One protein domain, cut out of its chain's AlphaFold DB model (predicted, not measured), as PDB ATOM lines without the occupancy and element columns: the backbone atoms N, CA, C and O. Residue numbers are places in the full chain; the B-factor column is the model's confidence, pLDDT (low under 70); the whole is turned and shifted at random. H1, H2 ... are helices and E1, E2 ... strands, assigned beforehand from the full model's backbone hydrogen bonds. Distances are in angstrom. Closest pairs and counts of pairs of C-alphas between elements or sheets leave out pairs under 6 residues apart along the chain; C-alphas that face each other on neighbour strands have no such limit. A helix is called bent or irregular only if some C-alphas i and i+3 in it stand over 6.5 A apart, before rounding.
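This is residues 47 to 158 of the 177 residues of an uncharacterized protein of Dichanthelium oligosanthes (UniProt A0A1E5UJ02). A three-stranded sheet forms a slab with H2 over one face and H1 grazing it, while H3 lies beyond one end, where residues 117 to 123 stick out. The 112 printed residues run H1, E1, H2, E2, H3, E3; the sheet, E1 - E3 - E2, is antiparallel. The class is mixed, with under half the residues in named elements; the whole is compact, radius of gyration of the C-alphas 14.7 A, spanning 45 by 33 by 23 A.

Start at irregular H1, residues 47 to 55, C-alphas 47 and 50 being 7.5 A apart; its closest C-alphas to E3, residues 150 to 157, are Arg 55 and Val 154, 7.5 A. E1, residues 79 to 84, is antiparallel to E3: find N 82 and O 153, 2.9 A apart. H2, residues 88 to 96, has a height over the sheet of 8.9 A. E2, residues 102 to 109, is antiparallel to E3: N 105 and O 154, 2.9 A. E1, H2 and E2 make a split strand-helix-strand unit, E3 between its strands, with a right-handed crossover. H3, residues 112 to 118, is not on the sheet. O i to N i+4 pairs within hydrogen-bond range are 4 of 5 in H1, 3 of 5 in H2, 2 of 3 in H3.

Find C-alpha 47 at (18.348, -25.733, -46.788), where H1 begins. E2 runs 21.5 A; E3 runs 22.1 A to C-alpha 157 at (40.576, -29.830, -35.934).

The printed part has no cut. The links H1 to E1 and H3 to E3 are long. Look for pLDDT under 70 at residues 62 to 73, 98 to 100 and 119 to 126.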
ATOM      1  N   ALA A  47      18.701 -24.825 -47.881       80.06
ATOM      2  CA  ALA A  47      18.348 -25.733 -46.788       80.06
ATOM      3  C   ALA A  47      19.481 -25.875 -45.754       80.06
ATOM      4  O   ALA A  47      19.235 -25.980 -44.555       80.06
ATOM      5  N   LEU A  48      20.744 -25.813 -46.191       84.44
ATOM      6  CA  LEU A  48      21.917 -25.897 -45.309       84.44
ATOM      7  C   LEU A  48      22.442 -24.536 -44.843       84.44
ATOM      8  O   LEU A  48      23.346 -24.469 -44.007       84.44
ATOM      9  N   ARG A  49      21.900 -23.432 -45.360       84.25
ATOM     10  CA  ARG A  49      22.479 -22.092 -45.211       84.25
ATOM     11  C   ARG A  49      22.637 -21.684 -43.753       84.25
ATOM     12  O   ARG A  49      23.673 -21.122 -43.403       84.25
ATOM     13  N   SER A  50      21.628 -21.951 -42.925       85.81
ATOM     14  CA  SER A  50      21.653 -21.607 -41.498       85.81
ATOM     15  C   SER A  50      22.777 -22.350 -40.768       85.81
ATOM     16  O   SER A  50      23.619 -21.729 -40.117       85.81
ATOM     17  N   LEU A  51      22.866 -23.666 -40.982       86.38
ATOM     18  CA  LEU A  51      23.915 -24.521 -40.431       86.38
ATOM     19  C   LEU A  51      25.309 -24.060 -40.873       86.38
ATOM     20  O   LEU A  51      26.184 -23.811 -40.042       86.38
ATOM     21  N   LEU A  52      25.505 -23.910 -42.186       86.31
ATOM     22  CA  LEU A  52      26.801 -23.565 -42.767       86.31
ATOM     23  C   LEU A  52      27.270 -22.190 -42.301       86.31
ATOM     24  O   LEU A  52      28.418 -22.047 -41.900       86.31
ATOM     25  N   ARG A  53      26.390 -21.183 -42.283       86.38
ATOM     26  CA  ARG A  53      26.757 -19.841 -41.808       86.38
ATOM     27  C   ARG A  53      27.079 -19.803 -40.319       86.38
ATOM     28  O   ARG A  53      27.922 -19.007 -39.919       86.38
ATOM     29  N   THR A  54      26.433 -20.648 -39.520       86.62
ATOM     30  CA  THR A  54      26.664 -20.714 -38.071       86.62
ATOM     31  C   THR A  54      27.975 -21.422 -37.744       86.62
ATOM     32  O   THR A  54      28.705 -20.994 -36.854       86.62
ATOM     33  N   ARG A  55      28.290 -22.508 -38.457       86.44
ATOM     34  CA  ARG A  55      29.416 -23.388 -38.114       86.44
ATOM     35  C   ARG A  55      30.664 -23.174 -38.953       86.44
ATOM     36  O   ARG A  55      31.741 -23.598 -38.549       86.44
ATOM     37  N   VAL A  56      30.543 -22.491 -40.086       84.62
ATOM     38  CA  VAL A  56      31.642 -22.243 -41.018       84.62
ATOM     39  C   VAL A  56      31.788 -20.734 -41.239       84.62
ATOM     40  O   VAL A  56      31.262 -20.193 -42.216       84.62
ATOM     41  N   PRO A  57      32.501 -20.019 -40.343       82.81
ATOM     42  CA  PRO A  57      32.827 -18.609 -40.547       82.81
ATOM     43  C   PRO A  57      33.480 -18.380 -41.914       82.81
ATOM     44  O   PRO A  57      34.288 -19.199 -42.347       82.81
ATOM     45  N   ALA A  58      33.209 -17.246 -42.564       80.25
ATOM     46  CA  ALA A  58      33.707 -16.968 -43.919       80.25
ATOM     47  C   ALA A  58      35.248 -16.961 -44.038       80.25
ATOM     48  O   ALA A  58      35.783 -17.240 -45.104       80.25
ATOM     49  N   ALA A  59      35.962 -16.679 -42.943       80.44
ATOM     50  CA  ALA A  59      37.426 -16.723 -42.881       80.44
ATOM     51  C   ALA A  59      37.997 -18.142 -42.670       80.44
ATOM     52  O   ALA A  59      39.216 -18.327 -42.613       80.44
ATOM     53  N   SER A  60      37.136 -19.150 -42.506       78.38
ATOM     54  CA  SER A  60      37.562 -20.524 -42.253       78.38
ATOM     55  C   SER A  60      38.254 -21.107 -43.472       78.38
ATOM     56  O   SER A  60      37.798 -20.975 -44.606       78.38
ATOM     57  N   ARG A  61      39.332 -21.849 -43.229       70.12
ATOM     58  CA  ARG A  61      39.921 -22.717 -44.249       70.12
ATOM     59  C   ARG A  61      39.108 -24.006 -44.289       70.12
ATOM     60  O   ARG A  61      39.271 -24.867 -43.423       70.12
ATOM     61  N   VAL A  62      38.197 -24.082 -45.253       67.19
ATOM     62  CA  VAL A  62      37.284 -25.213 -45.444       67.19
ATOM     63  C   VAL A  62      37.927 -26.233 -46.369       67.19
ATOM     64  O   VAL A  62      38.458 -25.878 -47.418       67.19
ATOM     65  N   LEU A  63      37.844 -27.507 -45.996       65.62
ATOM     66  CA  LEU A  63      38.195 -28.610 -46.875       65.62
ATOM     67  C   LEU A  63      37.013 -29.578 -46.946       65.62
ATOM     68  O   LEU A  63      36.772 -30.348 -46.018       65.62
ATOM     69  N   MET A  64      36.276 -29.530 -48.053       63.03
ATOM     70  CA  MET A  64      35.264 -30.534 -48.377       63.03
ATOM     71  C   MET A  64      35.944 -31.686 -49.109       63.03
ATOM     72  O   MET A  64      36.486 -31.487 -50.193       63.03
ATOM     73  N   LEU A  65      35.952 -32.883 -48.524       56.50
ATOM     74  CA  LEU A  65      36.559 -34.053 -49.160       56.50
ATOM     75  C   LEU A  65      35.703 -35.296 -48.960       56.50
ATOM     76  O   LEU A  65      35.536 -35.765 -47.838       56.50
ATOM     77  N   GLY A  66      35.258 -35.869 -50.076       58.19
ATOM     78  CA  GLY A  66      34.611 -37.178 -50.162       58.19
ATOM     79  C   GLY A  66      35.580 -38.349 -50.384       58.19
ATOM     80  O   GLY A  66      35.165 -39.366 -50.918       58.19
ATOM     81  N   CYS A  67      36.870 -38.224 -50.036       48.41
ATOM     82  CA  CYS A  67      37.916 -39.193 -50.422       48.41
ATOM     83  C   CYS A  67      38.671 -39.875 -49.256       48.41
ATOM     84  O   CYS A  67      39.759 -40.415 -49.453       48.41
ATOM     85  N   GLY A  68      38.144 -39.842 -48.028       52.22
ATOM     86  CA  GLY A  68      38.652 -40.675 -46.922       52.22
ATOM     87  C   GLY A  68      40.025 -40.306 -46.329       52.22
ATOM     88  O   GLY A  68      40.457 -40.959 -45.388       52.22
ATOM     89  N   ASN A  69      40.702 -39.248 -46.807       53.97
ATOM     90  CA  ASN A  69      42.051 -38.848 -46.347       53.97
ATOM     91  C   ASN A  69      42.174 -37.377 -45.889       53.97
ATOM     92  O   ASN A  69      43.275 -36.830 -45.770       53.97
ATOM     93  N   SER A  70      41.050 -36.716 -45.604       57.34
ATOM     94  CA  SER A  70      40.967 -35.269 -45.337       57.34
ATOM     95  C   SER A  70      41.822 -34.761 -44.173       57.34
ATOM     96  O   SER A  70      42.264 -33.609 -44.157       57.34
ATOM     97  N   ARG A  71      42.134 -35.630 -43.212       59.69
ATOM     98  CA  ARG A  71      42.870 -35.279 -41.994       59.69
ATOM     99  C   ARG A  71      44.285 -34.746 -42.226       59.69
ATOM    100  O   ARG A  71      44.713 -33.861 -41.478       59.69
ATOM    101  N   ARG A  72      45.026 -35.294 -43.198       64.00
ATOM    102  CA  ARG A  72      46.422 -34.886 -43.471       64.00
ATOM    103  C   ARG A  72      46.504 -33.486 -44.075       64.00
ATOM    104  O   ARG A  72      47.522 -32.822 -43.936       64.00
ATOM    105  N   LEU A  73      45.425 -33.050 -44.718       68.50
ATOM    106  CA  LEU A  73      45.365 -31.811 -45.482       68.50
ATOM    107  C   LEU A  73      44.854 -30.631 -44.645       68.50
ATOM    108  O   LEU A  73      45.198 -29.480 -44.912       68.50
ATOM    109  N   LEU A  74      44.070 -30.903 -43.599       76.06
ATOM    110  CA  LEU A  74      43.573 -29.859 -42.709       76.06
ATOM    111  C   LEU A  74      44.658 -29.360 -41.755       76.06
ATOM    112  O   LEU A  74      45.249 -30.123 -40.990       76.06
ATOM    113  N   ARG A  75      44.871 -28.045 -41.749       77.31
ATOM    114  CA  ARG A  75      45.656 -27.354 -40.718       77.31
ATOM    115  C   ARG A  75      44.880 -27.319 -39.390       77.31
ATOM    116  O   ARG A  75      43.658 -27.489 -39.409       77.31
ATOM    117  N   PRO A  76      45.543 -27.072 -38.245       82.94
ATOM    118  CA  PRO A  76      44.850 -26.731 -37.004       82.94
ATOM    119  C   PRO A  76      43.792 -25.643 -37.222       82.94
ATOM    120  O   PRO A  76      44.009 -24.716 -38.013       82.94
ATOM    121  N   HIS A  77      42.663 -25.772 -36.525       84.06
ATOM    122  CA  HIS A  77      41.449 -24.952 -36.661       84.06
ATOM    123  C   HIS A  77      40.718 -25.090 -38.006       84.06
ATOM    124  O   HIS A  77      39.791 -24.337 -38.291       84.06
ATOM    125  N   GLY A  78      41.129 -26.037 -38.851       85.19
ATOM    126  CA  GLY A  78      40.411 -26.377 -40.070       85.19
ATOM    127  C   GLY A  78      39.101 -27.111 -39.782       85.19
ATOM    128  O   GLY A  78      38.997 -27.840 -38.791       85.19
ATOM    129  N   ILE A  79      38.119 -26.926 -40.666       86.81
ATOM    130  CA  ILE A  79      36.792 -27.540 -40.556       86.81
ATOM    131  C   ILE A  79      36.668 -28.652 -41.597       86.81
ATOM    132  O   ILE A  79      36.908 -28.428 -42.787       86.81
ATOM    133  N   TYR A  80      36.276 -29.837 -41.137       85.50
ATOM    134  CA  TYR A  80      35.879 -30.968 -41.966       85.50
ATOM    135  C   TYR A  80      34.368 -31.175 -41.854       85.50
ATOM    136  O   TYR A  80      33.840 -31.266 -40.748       85.50
ATOM    137  N   LEU A  81      33.683 -31.265 -42.994       87.12
ATOM    138  CA  LEU A  81      32.252 -31.552 -43.058       87.12
ATOM    139  C   LEU A  81      32.042 -32.955 -43.638       87.12
ATOM    140  O   LEU A  81      32.504 -33.230 -44.745       87.12
ATOM    141  N   SER A  82      31.336 -33.824 -42.914       86.25
ATOM    142  CA  SER A  82      30.982 -35.174 -43.370       86.25
ATOM    143  C   SER A  82      29.471 -35.354 -43.338       86.25
ATOM    144  O   SER A  82      28.888 -35.439 -42.263       86.25
ATOM    145  N   ILE A  83      28.855 -35.463 -44.512       88.00
ATOM    146  CA  ILE A  83      27.431 -35.777 -44.679       88.00
ATOM    147  C   ILE A  83      27.335 -37.248 -45.084       88.00
ATOM    148  O   ILE A  83      27.970 -37.662 -46.053       88.00
ATOM    149  N   THR A  84      26.602 -38.059 -44.325       88.25
ATOM    150  CA  THR A  84      26.565 -39.513 -44.531       88.25
ATOM    151  C   THR A  84      25.313 -40.143 -43.925       88.25
ATOM    152  O   THR A  84      24.717 -39.589 -43.013       88.25
ATOM    153  N   TYR A  85      24.966 -41.349 -44.374       89.06
ATOM    154  CA  TYR A  85      23.967 -42.200 -43.711       89.06
ATOM    155  C   TYR A  85      24.478 -42.915 -42.445       89.06
ATOM    156  O   TYR A  85      23.686 -43.462 -41.691       89.06
ATOM    157  N   GLY A  86      25.795 -42.943 -42.203       89.62
ATOM    158  CA  GLY A  86      26.369 -43.674 -41.073       89.62
ATOM    159  C   GLY A  86      26.159 -42.929 -39.760       89.62
ATOM    160  O   GLY A  86      26.636 -41.803 -39.623       89.62
ATOM    161  N   ALA A  87      25.491 -43.577 -38.806       92.19
ATOM    162  CA  ALA A  87      25.226 -43.049 -37.472       92.19
ATOM    163  C   ALA A  87      26.518 -42.902 -36.635       92.19
ATOM    164  O   ALA A  87      27.559 -43.477 -36.980       92.19
ATOM    165  N   PRO A  88      26.485 -42.182 -35.489       93.62
ATOM    166  CA  PRO A  88      27.684 -41.931 -34.683       93.62
ATOM    167  C   PRO A  88      28.444 -43.190 -34.262       93.62
ATOM    168  O   PRO A  88      29.675 -43.179 -34.243       93.62
ATOM    169  N   LYS A  89      27.728 -44.294 -34.039       91.62
ATOM    170  CA  LYS A  89      28.302 -45.602 -33.703       91.62
ATOM    171  C   LYS A  89      29.295 -46.113 -34.737       91.62
ATOM    172  O   LYS A  89      30.290 -46.732 -34.383       91.62
ATOM    173  N   GLU A  90      29.036 -45.840 -36.007       90.06
ATOM    174  CA  GLU A  90      29.867 -46.299 -37.118       90.06
ATOM    175  C   GLU A  90      30.863 -45.222 -37.540       90.06
ATOM    176  O   GLU A  90      32.009 -45.516 -37.873       90.06
ATOM    177  N   ARG A  91      30.441 -43.950 -37.527       90.12
ATOM    178  CA  ARG A  91      31.227 -42.861 -38.111       90.12
ATOM    179  C   ARG A  91      32.235 -42.246 -37.149       90.12
ATOM    180  O   ARG A  91      33.353 -41.959 -37.570       90.12
ATOM    181  N   VAL A  92      31.877 -42.038 -35.883       89.44
ATOM    182  CA  VAL A  92      32.764 -41.360 -34.924       89.44
ATOM    183  C   VAL A  92      34.051 -42.149 -34.657       89.44
ATOM    184  O   VAL A  92      35.115 -41.525 -34.683       89.44
ATOM    185  N   PRO A  93      34.034 -43.491 -34.528       88.19
ATOM    186  CA  PRO A  93      35.272 -44.262 -34.433       88.19
ATOM    187  C   PRO A  93      36.210 -44.039 -35.626       88.19
ATOM    188  O   PRO A  93      37.407 -43.865 -35.426       88.19
ATOM    189  N   LEU A  94      35.683 -43.956 -36.853       84.31
ATOM    190  CA  LEU A  94      36.488 -43.705 -38.058       84.31
ATOM    191  C   LEU A  94      37.067 -42.283 -38.090       84.31
ATOM    192  O   LEU A  94      38.199 -42.078 -38.528       84.31
ATOM    193  N   LEU A  95      36.313 -41.293 -37.602       81.56
ATOM    194  CA  LEU A  95      36.789 -39.910 -37.475       81.56
ATOM    195  C   LEU A  95      37.931 -39.798 -36.446       81.56
ATOM    196  O   LEU A  95      38.902 -39.064 -36.670       81.56
ATOM    197  N   ASN A  96      37.834 -40.557 -35.349       80.06
ATOM    198  CA  ASN A  96      38.775 -40.525 -34.227       80.06
ATOM    199  C   ASN A  96      39.988 -41.455 -34.393       80.06
ATOM    200  O   ASN A  96      41.055 -41.145 -33.861       80.06
ATOM    201  N   GLN A  97      39.873 -42.537 -35.173       72.94
ATOM    202  CA  GLN A  97      40.933 -43.532 -35.431       72.94
ATOM    203  C   GLN A  97      42.269 -42.915 -35.827       72.94
ATOM    204  O   GLN A  97      43.336 -43.477 -35.598       72.94
ATOM    205  N   ALA A  98      42.218 -41.745 -36.443       60.62
ATOM    206  CA  ALA A  98      43.389 -41.176 -37.037       60.62
ATOM    207  C   ALA A  98      44.307 -40.451 -36.031       60.62
ATOM    208  O   ALA A  98      45.373 -40.011 -36.435       60.62
ATOM    209  N   GLY A  99      43.964 -40.316 -34.744       63.66
ATOM    210  CA  GLY A  99      44.825 -39.628 -33.766       63.66
ATOM    211  C   GLY A  99      44.835 -38.108 -33.956       63.66
ATOM    212  O   GLY A  99      45.846 -37.438 -33.756       63.66
ATOM    213  N   CYS A 100      43.739 -37.543 -34.468       64.56
ATOM    214  CA  CYS A 100      43.480 -36.110 -34.374       64.56
ATOM    215  C   CYS A 100      42.510 -35.854 -33.232       64.56
ATOM    216  O   CYS A 100      41.515 -36.557 -33.101       64.56
ATOM    217  N   SER A 101      42.773 -34.802 -32.468       75.75
ATOM    218  CA  SER A 101      41.802 -34.263 -31.529       75.75
ATOM    219  C   SER A 101      40.802 -33.419 -32.316       75.75
ATOM    220  O   SER A 101      41.163 -32.390 -32.896       75.75
ATOM    221  N   TRP A 102      39.560 -33.888 -32.386       84.31
ATOM    222  CA  TRP A 102      38.458 -33.185 -33.031       84.31
ATOM    223  C   TRP A 102      37.461 -32.723 -31.975       84.31
ATOM    224  O   TRP A 102      37.180 -33.450 -31.029       84.31
ATOM    225  N   SER A 103      36.886 -31.540 -32.172       89.38
ATOM    226  CA  SER A 103      35.568 -31.231 -31.616       89.38
ATOM    227  C   SER A 103      34.533 -31.571 -32.688       89.38
ATOM    228  O   SER A 103      34.668 -31.116 -33.826       89.38
ATOM    229  N   ILE A 104      33.566 -32.426 -32.358       91.50
ATOM    230  CA  ILE A 104      32.565 -32.934 -33.300       91.50
ATOM    231  C   ILE A 104      31.196 -32.394 -32.894       91.50
ATOM    232  O   ILE A 104      30.713 -32.701 -31.811       91.50
ATOM    233  N   ALA A 105      30.579 -31.635 -33.794       93.88
ATOM    234  CA  ALA A 105      29.175 -31.256 -33.723       93.88
ATOM    235  C   ALA A 105      28.359 -32.161 -34.652       93.88
ATOM    236  O   ALA A 105      28.743 -32.353 -35.813       93.88
ATOM    237  N   LEU A 106      27.249 -32.708 -34.155       94.88
ATOM    238  CA  LEU A 106      26.351 -33.558 -34.933       94.88
ATOM    239  C   LEU A 106      25.040 -32.836 -35.237       94.88
ATOM    240  O   LEU A 106      24.426 -32.241 -34.359       94.88
ATOM    241  N   TYR A 107      24.568 -32.997 -36.468       93.75
ATOM    242  CA  TYR A 107      23.216 -32.649 -36.878       93.75
ATOM    243  C   TYR A 107      22.569 -33.852 -37.548       93.75
ATOM    244  O   TYR A 107      23.219 -34.565 -38.315       93.75
ATOM    245  N   ILE A 108      21.287 -34.068 -37.269       92.44
ATOM    246  CA  ILE A 108      20.497 -35.137 -37.879       92.44
ATOM    247  C   ILE A 108      19.419 -34.481 -38.722       92.44
ATOM    248  O   ILE A 108      18.607 -33.708 -38.215       92.44
ATOM    249  N   MET A 109      19.427 -34.783 -40.013       89.62
ATOM    250  CA  MET A 109      18.461 -34.243 -40.951       89.62
ATOM    251  C   MET A 109      17.574 -35.363 -41.490       89.62
ATOM    252  O   MET A 109      18.080 -36.243 -42.191       89.62
ATOM    253  N   PRO A 110      16.263 -35.315 -41.214       89.19
ATOM    254  CA  PRO A 110      15.319 -36.248 -41.802       89.19
ATOM    255  C   PRO A 110      15.248 -36.113 -43.323       89.19
ATOM    256  O   PRO A 110      15.516 -35.050 -43.888       89.19
ATOM    257  N   THR A 111      14.817 -37.182 -43.980       85.94
ATOM    258  CA  THR A 111      14.583 -37.202 -45.422       85.94
ATOM    259  C   THR A 111      13.492 -36.204 -45.830       85.94
ATOM    260  O   THR A 111      12.540 -35.980 -45.071       85.94
ATOM    261  N   PRO A 112      13.534 -35.655 -47.060       81.25
ATOM    262  CA  PRO A 112      12.504 -34.732 -47.544       81.25
ATOM    263  C   PRO A 112      11.077 -35.290 -47.433       81.25
ATOM    264  O   PRO A 112      10.144 -34.573 -47.069       81.25
ATOM    265  N   GLY A 113      10.902 -36.592 -47.690       82.44
ATOM    266  CA  GLY A 113       9.606 -37.262 -47.566       82.44
ATOM    267  C   GLY A 113       9.092 -37.329 -46.126       82.44
ATOM    268  O   GLY A 113       7.882 -37.258 -45.901       82.44
ATOM    269  N   TYR A 114       9.986 -37.436 -45.141       84.12
ATOM    270  CA  TYR A 114       9.624 -37.366 -43.728       84.12
ATOM    271  C   TYR A 114       9.322 -35.931 -43.290       84.12
ATOM    272  O   TYR A 114       8.316 -35.691 -42.620       84.12
ATOM    273  N   GLN A 115      10.135 -34.964 -43.728       80.62
ATOM    274  CA  GLN A 115       9.919 -33.544 -43.451       80.62
ATOM    275  C   GLN A 115       8.540 -33.095 -43.944       80.62
ATOM    276  O   GLN A 115       7.759 -32.597 -43.143       80.62
ATOM    277  N   GLN A 116       8.164 -33.396 -45.193       80.50
ATOM    278  CA  GLN A 116       6.846 -33.047 -45.748       80.50
ATOM    279  C   GLN A 116       5.667 -33.596 -44.928       80.50
ATOM    280  O   GLN A 116       4.637 -32.930 -44.800       80.50
ATOM    281  N   LYS A 117       5.805 -34.797 -44.348       81.94
ATOM    282  CA  LYS A 117       4.782 -35.371 -43.458       81.94
ATOM    283  C   LYS A 117       4.662 -34.588 -42.150       81.94
ATOM    284  O   LYS A 117       3.558 -34.481 -41.620       81.94
ATOM    285  N   MET A 118       5.773 -34.046 -41.648       74.62
ATOM    286  CA  MET A 118       5.821 -33.258 -40.415       74.62
ATOM    287  C   MET A 118       5.419 -31.787 -40.634       74.62
ATOM    288  O   MET A 118       4.801 -31.184 -39.762       74.62
ATOM    289  N   SER A 119       5.696 -31.225 -41.815       68.81
ATOM    290  CA  SER A 119       5.487 -29.816 -42.177       68.81
ATOM    291  C   SER A 119       4.029 -29.411 -42.428       68.81
ATOM    292  O   SER A 119       3.806 -28.319 -42.945       68.81
ATOM    293  N   LYS A 120       3.017 -30.232 -42.095       66.19
ATOM    294  CA  LYS A 120       1.593 -29.857 -42.238       66.19
ATOM    295  C   LYS A 120       1.219 -28.697 -41.290       66.19
ATOM    296  O   LYS A 120       0.559 -28.905 -40.278       66.19
ATOM    297  N   GLY A 121       1.627 -27.476 -41.640       62.12
ATOM    298  CA  GLY A 121       1.311 -26.220 -40.954       62.12
ATOM    299  C   GLY A 121       2.394 -25.665 -40.021       62.12
ATOM    300  O   GLY A 121       2.171 -24.615 -39.426       62.12
ATOM    301  N   ALA A 122       3.548 -26.324 -39.886       61.62
ATOM    302  CA  ALA A 122       4.650 -25.845 -39.048       61.62
ATOM    303  C   ALA A 122       5.659 -25.006 -39.861       61.62
ATOM    304  O   ALA A 122       5.863 -25.296 -41.044       61.62
ATOM    305  N   PRO A 123       6.305 -23.990 -39.255       62.38
ATOM    306  CA  PRO A 123       7.449 -23.320 -39.869       62.38
ATOM    307  C   PRO A 123       8.559 -24.328 -40.199       62.38
ATOM    308  O   PRO A 123       8.626 -25.400 -39.592       62.38
ATOM    309  N   GLU A 124       9.413 -23.991 -41.173       62.72
ATOM    310  CA  GLU A 124      10.531 -24.861 -41.546       62.72
ATOM    311  C   GLU A 124      11.350 -25.260 -40.307       62.72
ATOM    312  O   GLU A 124      11.662 -24.402 -39.476       62.72
ATOM    313  N   PRO A 125      11.702 -26.551 -40.167       63.72
ATOM    314  CA  PRO A 125      12.469 -27.009 -39.024       63.72
ATOM    315  C   PRO A 125      13.864 -26.379 -39.047       63.72
ATOM    316  O   PRO A 125      14.651 -26.596 -39.970       63.72
ATOM    317  N   THR A 126      14.187 -25.621 -38.001       67.50
ATOM    318  CA  THR A 126      15.549 -25.142 -37.767       67.50
ATOM    319  C   THR A 126      16.451 -26.347 -37.503       67.50
ATOM    320  O   THR A 126      16.139 -27.197 -36.673       67.50
ATOM    321  N   ILE A 127      17.568 -26.445 -38.226       81.12
ATOM    322  CA  ILE A 127      18.567 -27.497 -38.006       81.12
ATOM    323  C   ILE A 127      19.252 -27.246 -36.658       81.12
ATOM    324  O   ILE A 127      19.967 -26.255 -36.501       81.12
ATOM    325  N   GLU A 128      19.050 -28.153 -35.705       87.38
ATOM    326  CA  GLU A 128      19.595 -28.068 -34.348       87.38
ATOM    327  C   GLU A 128      20.714 -29.084 -34.119       87.38
ATOM    328  O   GLU A 128      20.704 -30.189 -34.670       87.38
ATOM    329  N   GLU A 129      21.704 -28.690 -33.315       91.94
ATOM    330  CA  GLU A 129      22.802 -29.577 -32.933       91.94
ATOM    331  C   GLU A 129      22.301 -30.626 -31.943       91.94
ATOM    332  O   GLU A 129      21.638 -30.311 -30.954       91.94
ATOM    333  N   VAL A 130      22.658 -31.880 -32.197       93.56
ATOM    334  CA  VAL A 130      22.376 -33.004 -31.312       93.56
ATOM    335  C   VAL A 130      23.575 -33.211 -30.399       93.56
ATOM    336  O   VAL A 130      24.689 -33.452 -30.869       93.56
ATOM    337  N   ALA A 131      23.339 -33.130 -29.089       94.00
ATOM    338  CA  ALA A 131      24.368 -33.382 -28.092       94.00
ATOM    339  C   ALA A 131      24.867 -34.832 -28.185       94.00
ATOM    340  O   ALA A 131      24.074 -35.775 -28.213       94.00
ATOM    341  N   LEU A 132      26.188 -34.990 -28.221       93.62
ATOM    342  CA  LEU A 132      26.856 -36.284 -28.151       93.62
ATOM    343  C   LEU A 132      27.348 -36.551 -26.725       93.62
ATOM    344  O   LEU A 132      27.661 -35.621 -25.982       93.62
ATOM    345  N   THR A 133      27.446 -37.827 -26.365       93.81
ATOM    346  CA  THR A 133      28.147 -38.273 -25.155       93.81
ATOM    347  C   THR A 133      29.655 -38.028 -25.270       93.81
ATOM    348  O   THR A 133      30.163 -37.702 -26.345       93.81
ATOM    349  N   GLU A 134      30.398 -38.229 -24.178       89.12
ATOM    350  CA  GLU A 134      31.866 -38.100 -24.171       89.12
ATOM    351  C   GLU A 134      32.549 -39.038 -25.183       89.12
ATOM    352  O   GLU A 134      33.507 -38.645 -25.847       89.12
ATOM    353  N   ASP A 135      31.985 -40.230 -25.399       88.31
ATOM    354  CA  ASP A 135      32.440 -41.196 -26.411       88.31
ATOM    355  C   ASP A 135      31.978 -40.849 -27.843       88.31
ATOM    356  O   ASP A 135      32.158 -41.618 -28.795       88.31
ATOM    357  N   GLY A 136      31.334 -39.692 -28.011       90.75
ATOM    358  CA  GLY A 136      30.820 -39.202 -29.281       90.75
ATOM    359  C   GLY A 136      29.629 -40.004 -29.808       90.75
ATOM    360  O   GLY A 136      29.466 -40.132 -31.019       90.75
ATOM    361  N   GLN A 137      28.814 -40.579 -28.922       94.69
ATOM    362  CA  GLN A 137      27.623 -41.355 -29.280       94.69
ATOM    363  C   GLN A 137      26.341 -40.570 -29.015       94.69
ATOM    364  O   GLN A 137      26.350 -39.560 -28.316       94.69
ATOM    365  N   LEU A 138      25.225 -41.029 -29.584       94.44
ATOM    366  CA  LEU A 138      23.919 -40.504 -29.191       94.44
ATOM    367  C   LEU A 138      23.603 -40.923 -27.745       94.44
ATOM    368  O   LEU A 138      23.964 -42.039 -27.356       94.44
ATOM    369  N   PRO A 139      22.918 -40.071 -26.962       94.19
ATOM    370  CA  PRO A 139      22.365 -40.463 -25.671       94.19
ATOM    371  C   PRO A 139      21.479 -41.711 -25.792       94.19
ATOM    372  O   PRO A 139      20.815 -41.910 -26.810       94.19
ATOM    373  N   LEU A 140      21.455 -42.552 -24.755       90.50
ATOM    374  CA  LEU A 140      20.700 -43.816 -24.760       90.50
ATOM    375  C   LEU A 140      19.186 -43.617 -24.933       90.50
ATOM    376  O   LEU A 140      18.503 -44.503 -25.442       90.50
ATOM    377  N   ASP A 141      18.668 -42.469 -24.504       92.81
ATOM    378  CA  ASP A 141      17.270 -42.056 -24.607       92.81
ATOM    379  C   ASP A 141      16.956 -41.290 -25.903       92.81
ATOM    380  O   ASP A 141      15.797 -40.967 -26.170       92.81
ATOM    381  N   TYR A 142      17.961 -41.016 -26.741       92.81
ATOM    382  CA  TYR A 142      17.755 -40.311 -27.997       92.81
ATOM    383  C   TYR A 142      17.095 -41.221 -29.038       92.81
ATOM    384  O   TYR A 142      17.667 -42.214 -29.489       92.81
ATOM    385  N   VAL A 143      15.900 -40.836 -29.487       91.44
ATOM    386  CA  VAL A 143      15.151 -41.566 -30.517       91.44
ATOM    387  C   VAL A 143      15.283 -40.863 -31.863       91.44
ATOM    388  O   VAL A 143      14.764 -39.761 -32.063       91.44
ATOM    389  N   ILE A 144      15.930 -41.532 -32.821       90.19
ATOM    390  CA  ILE A 144      15.954 -41.085 -34.215       90.19
ATOM    391  C   ILE A 144      14.555 -41.276 -34.804       90.19
ATOM    392  O   ILE A 144      14.059 -42.394 -34.923       90.19
ATOM    393  N   LYS A 145      13.917 -40.165 -35.169       88.94
ATOM    394  CA  LYS A 145      12.530 -40.156 -35.651       88.94
ATOM    395  C   LYS A 145      12.376 -40.682 -37.082       88.94
ATOM    396  O   LYS A 145      11.356 -41.290 -37.395       88.94
ATOM    397  N   ASP A 146      13.368 -40.424 -37.929       89.75
ATOM    398  CA  ASP A 146      13.439 -40.913 -39.305       89.75
ATOM    399  C   ASP A 146      14.693 -41.788 -39.467       89.75
ATOM    400  O   ASP A 146      15.798 -41.240 -39.478       89.75
ATOM    401  N   PRO A 147      14.560 -43.123 -39.555       88.94
ATOM    402  CA  PRO A 147      15.696 -44.037 -39.698       88.94
ATOM    403  C   PRO A 147      16.566 -43.767 -40.931       88.94
ATOM    404  O   PRO A 147      17.755 -44.067 -40.907       88.94
ATOM    405  N   GLU A 148      15.993 -43.155 -41.970       87.25
ATOM    406  CA  GLU A 148      16.687 -42.814 -43.216       87.25
ATOM    407  C   GLU A 148      17.344 -41.422 -43.161       87.25
ATOM    408  O   GLU A 148      17.775 -40.888 -44.186       87.25
ATOM    409  N   SER A 149      17.406 -40.807 -41.974       90.88
ATOM    410  CA  SER A 149      18.035 -39.500 -41.783       90.88
ATOM    411  C   SER A 149      19.501 -39.505 -42.204       90.88
ATOM    412  O   SER A 149      20.253 -40.454 -41.969       90.88
ATOM    413  N   HIS A 150      19.949 -38.369 -42.722       90.81
ATOM    414  CA  HIS A 150      21.364 -38.104 -42.923       90.81
ATOM    415  C   HIS A 150      21.973 -37.486 -41.669       90.81
ATOM    416  O   HIS A 150      21.386 -36.619 -41.019       90.81
ATOM    417  N   PHE A 151      23.202 -37.887 -41.377       92.50
ATOM    418  CA  PHE A 151      24.023 -37.343 -40.309       92.50
ATOM    419  C   PHE A 151      25.033 -36.369 -40.911       92.50
ATOM    420  O   PHE A 151      25.789 -36.717 -41.825       92.50
ATOM    421  N   ILE A 152      25.053 -35.147 -40.388       92.25
ATOM    422  CA  ILE A 152      26.035 -34.126 -40.735       92.25
ATOM    423  C   ILE A 152      26.972 -33.951 -39.546       92.25
ATOM    424  O   ILE A 152      26.576 -33.462 -38.488       92.25
ATOM    425  N   TYR A 153      28.231 -34.317 -39.741       91.44
ATOM    426  CA  TYR A 153      29.299 -34.104 -38.775       91.44
ATOM    427  C   TYR A 153      30.090 -32.864 -39.174       91.44
ATOM    428  O   TYR A 153      30.670 -32.822 -40.264       91.44
ATOM    429  N   VAL A 154      30.144 -31.875 -38.285       91.25
ATOM    430  CA  VAL A 154      31.063 -30.739 -38.396       91.25
ATOM    431  C   VAL A 154      32.214 -30.980 -37.426       91.25
ATOM    432  O   VAL A 154      32.047 -30.888 -36.212       91.25
ATOM    433  N   CYS A 155      33.387 -31.315 -37.958       89.06
ATOM    434  CA  CYS A 155      34.571 -31.613 -37.161       89.06
ATOM    435  C   CYS A 155      35.554 -30.440 -37.213       89.06
ATOM    436  O   CYS A 155      36.079 -30.095 -38.275       89.06
ATOM    437  N   HIS A 156      35.855 -29.865 -36.056       88.62
ATOM    438  CA  HIS A 156      36.879 -28.840 -35.894       88.62
ATOM    439  C   HIS A 156      38.189 -29.493 -35.465       88.62
ATOM    440  O   HIS A 156      38.255 -30.143 -34.419       88.62
ATOM    441  N   LYS A 157      39.243 -29.321 -36.269       85.44
ATOM    442  CA  LYS A 157      40.576 -29.830 -35.934       85.44
ATOM    443  C   LYS A 157      41.172 -28.985 -34.816       85.44
ATOM    444  O   LYS A 157      41.451 -27.805 -35.028       85.44
ATOM    445  N   LEU A 158      41.410 -29.578 -33.655       85.50
ATOM    446  CA  LEU A 158      42.065 -28.881 -32.553       85.50
ATOM    447  C   LEU A 158      43.565 -28.728 -32.843       85.50
ATOM    448  O   LEU A 158      44.161 -29.513 -33.590       85.50
TER     449      LEU A 158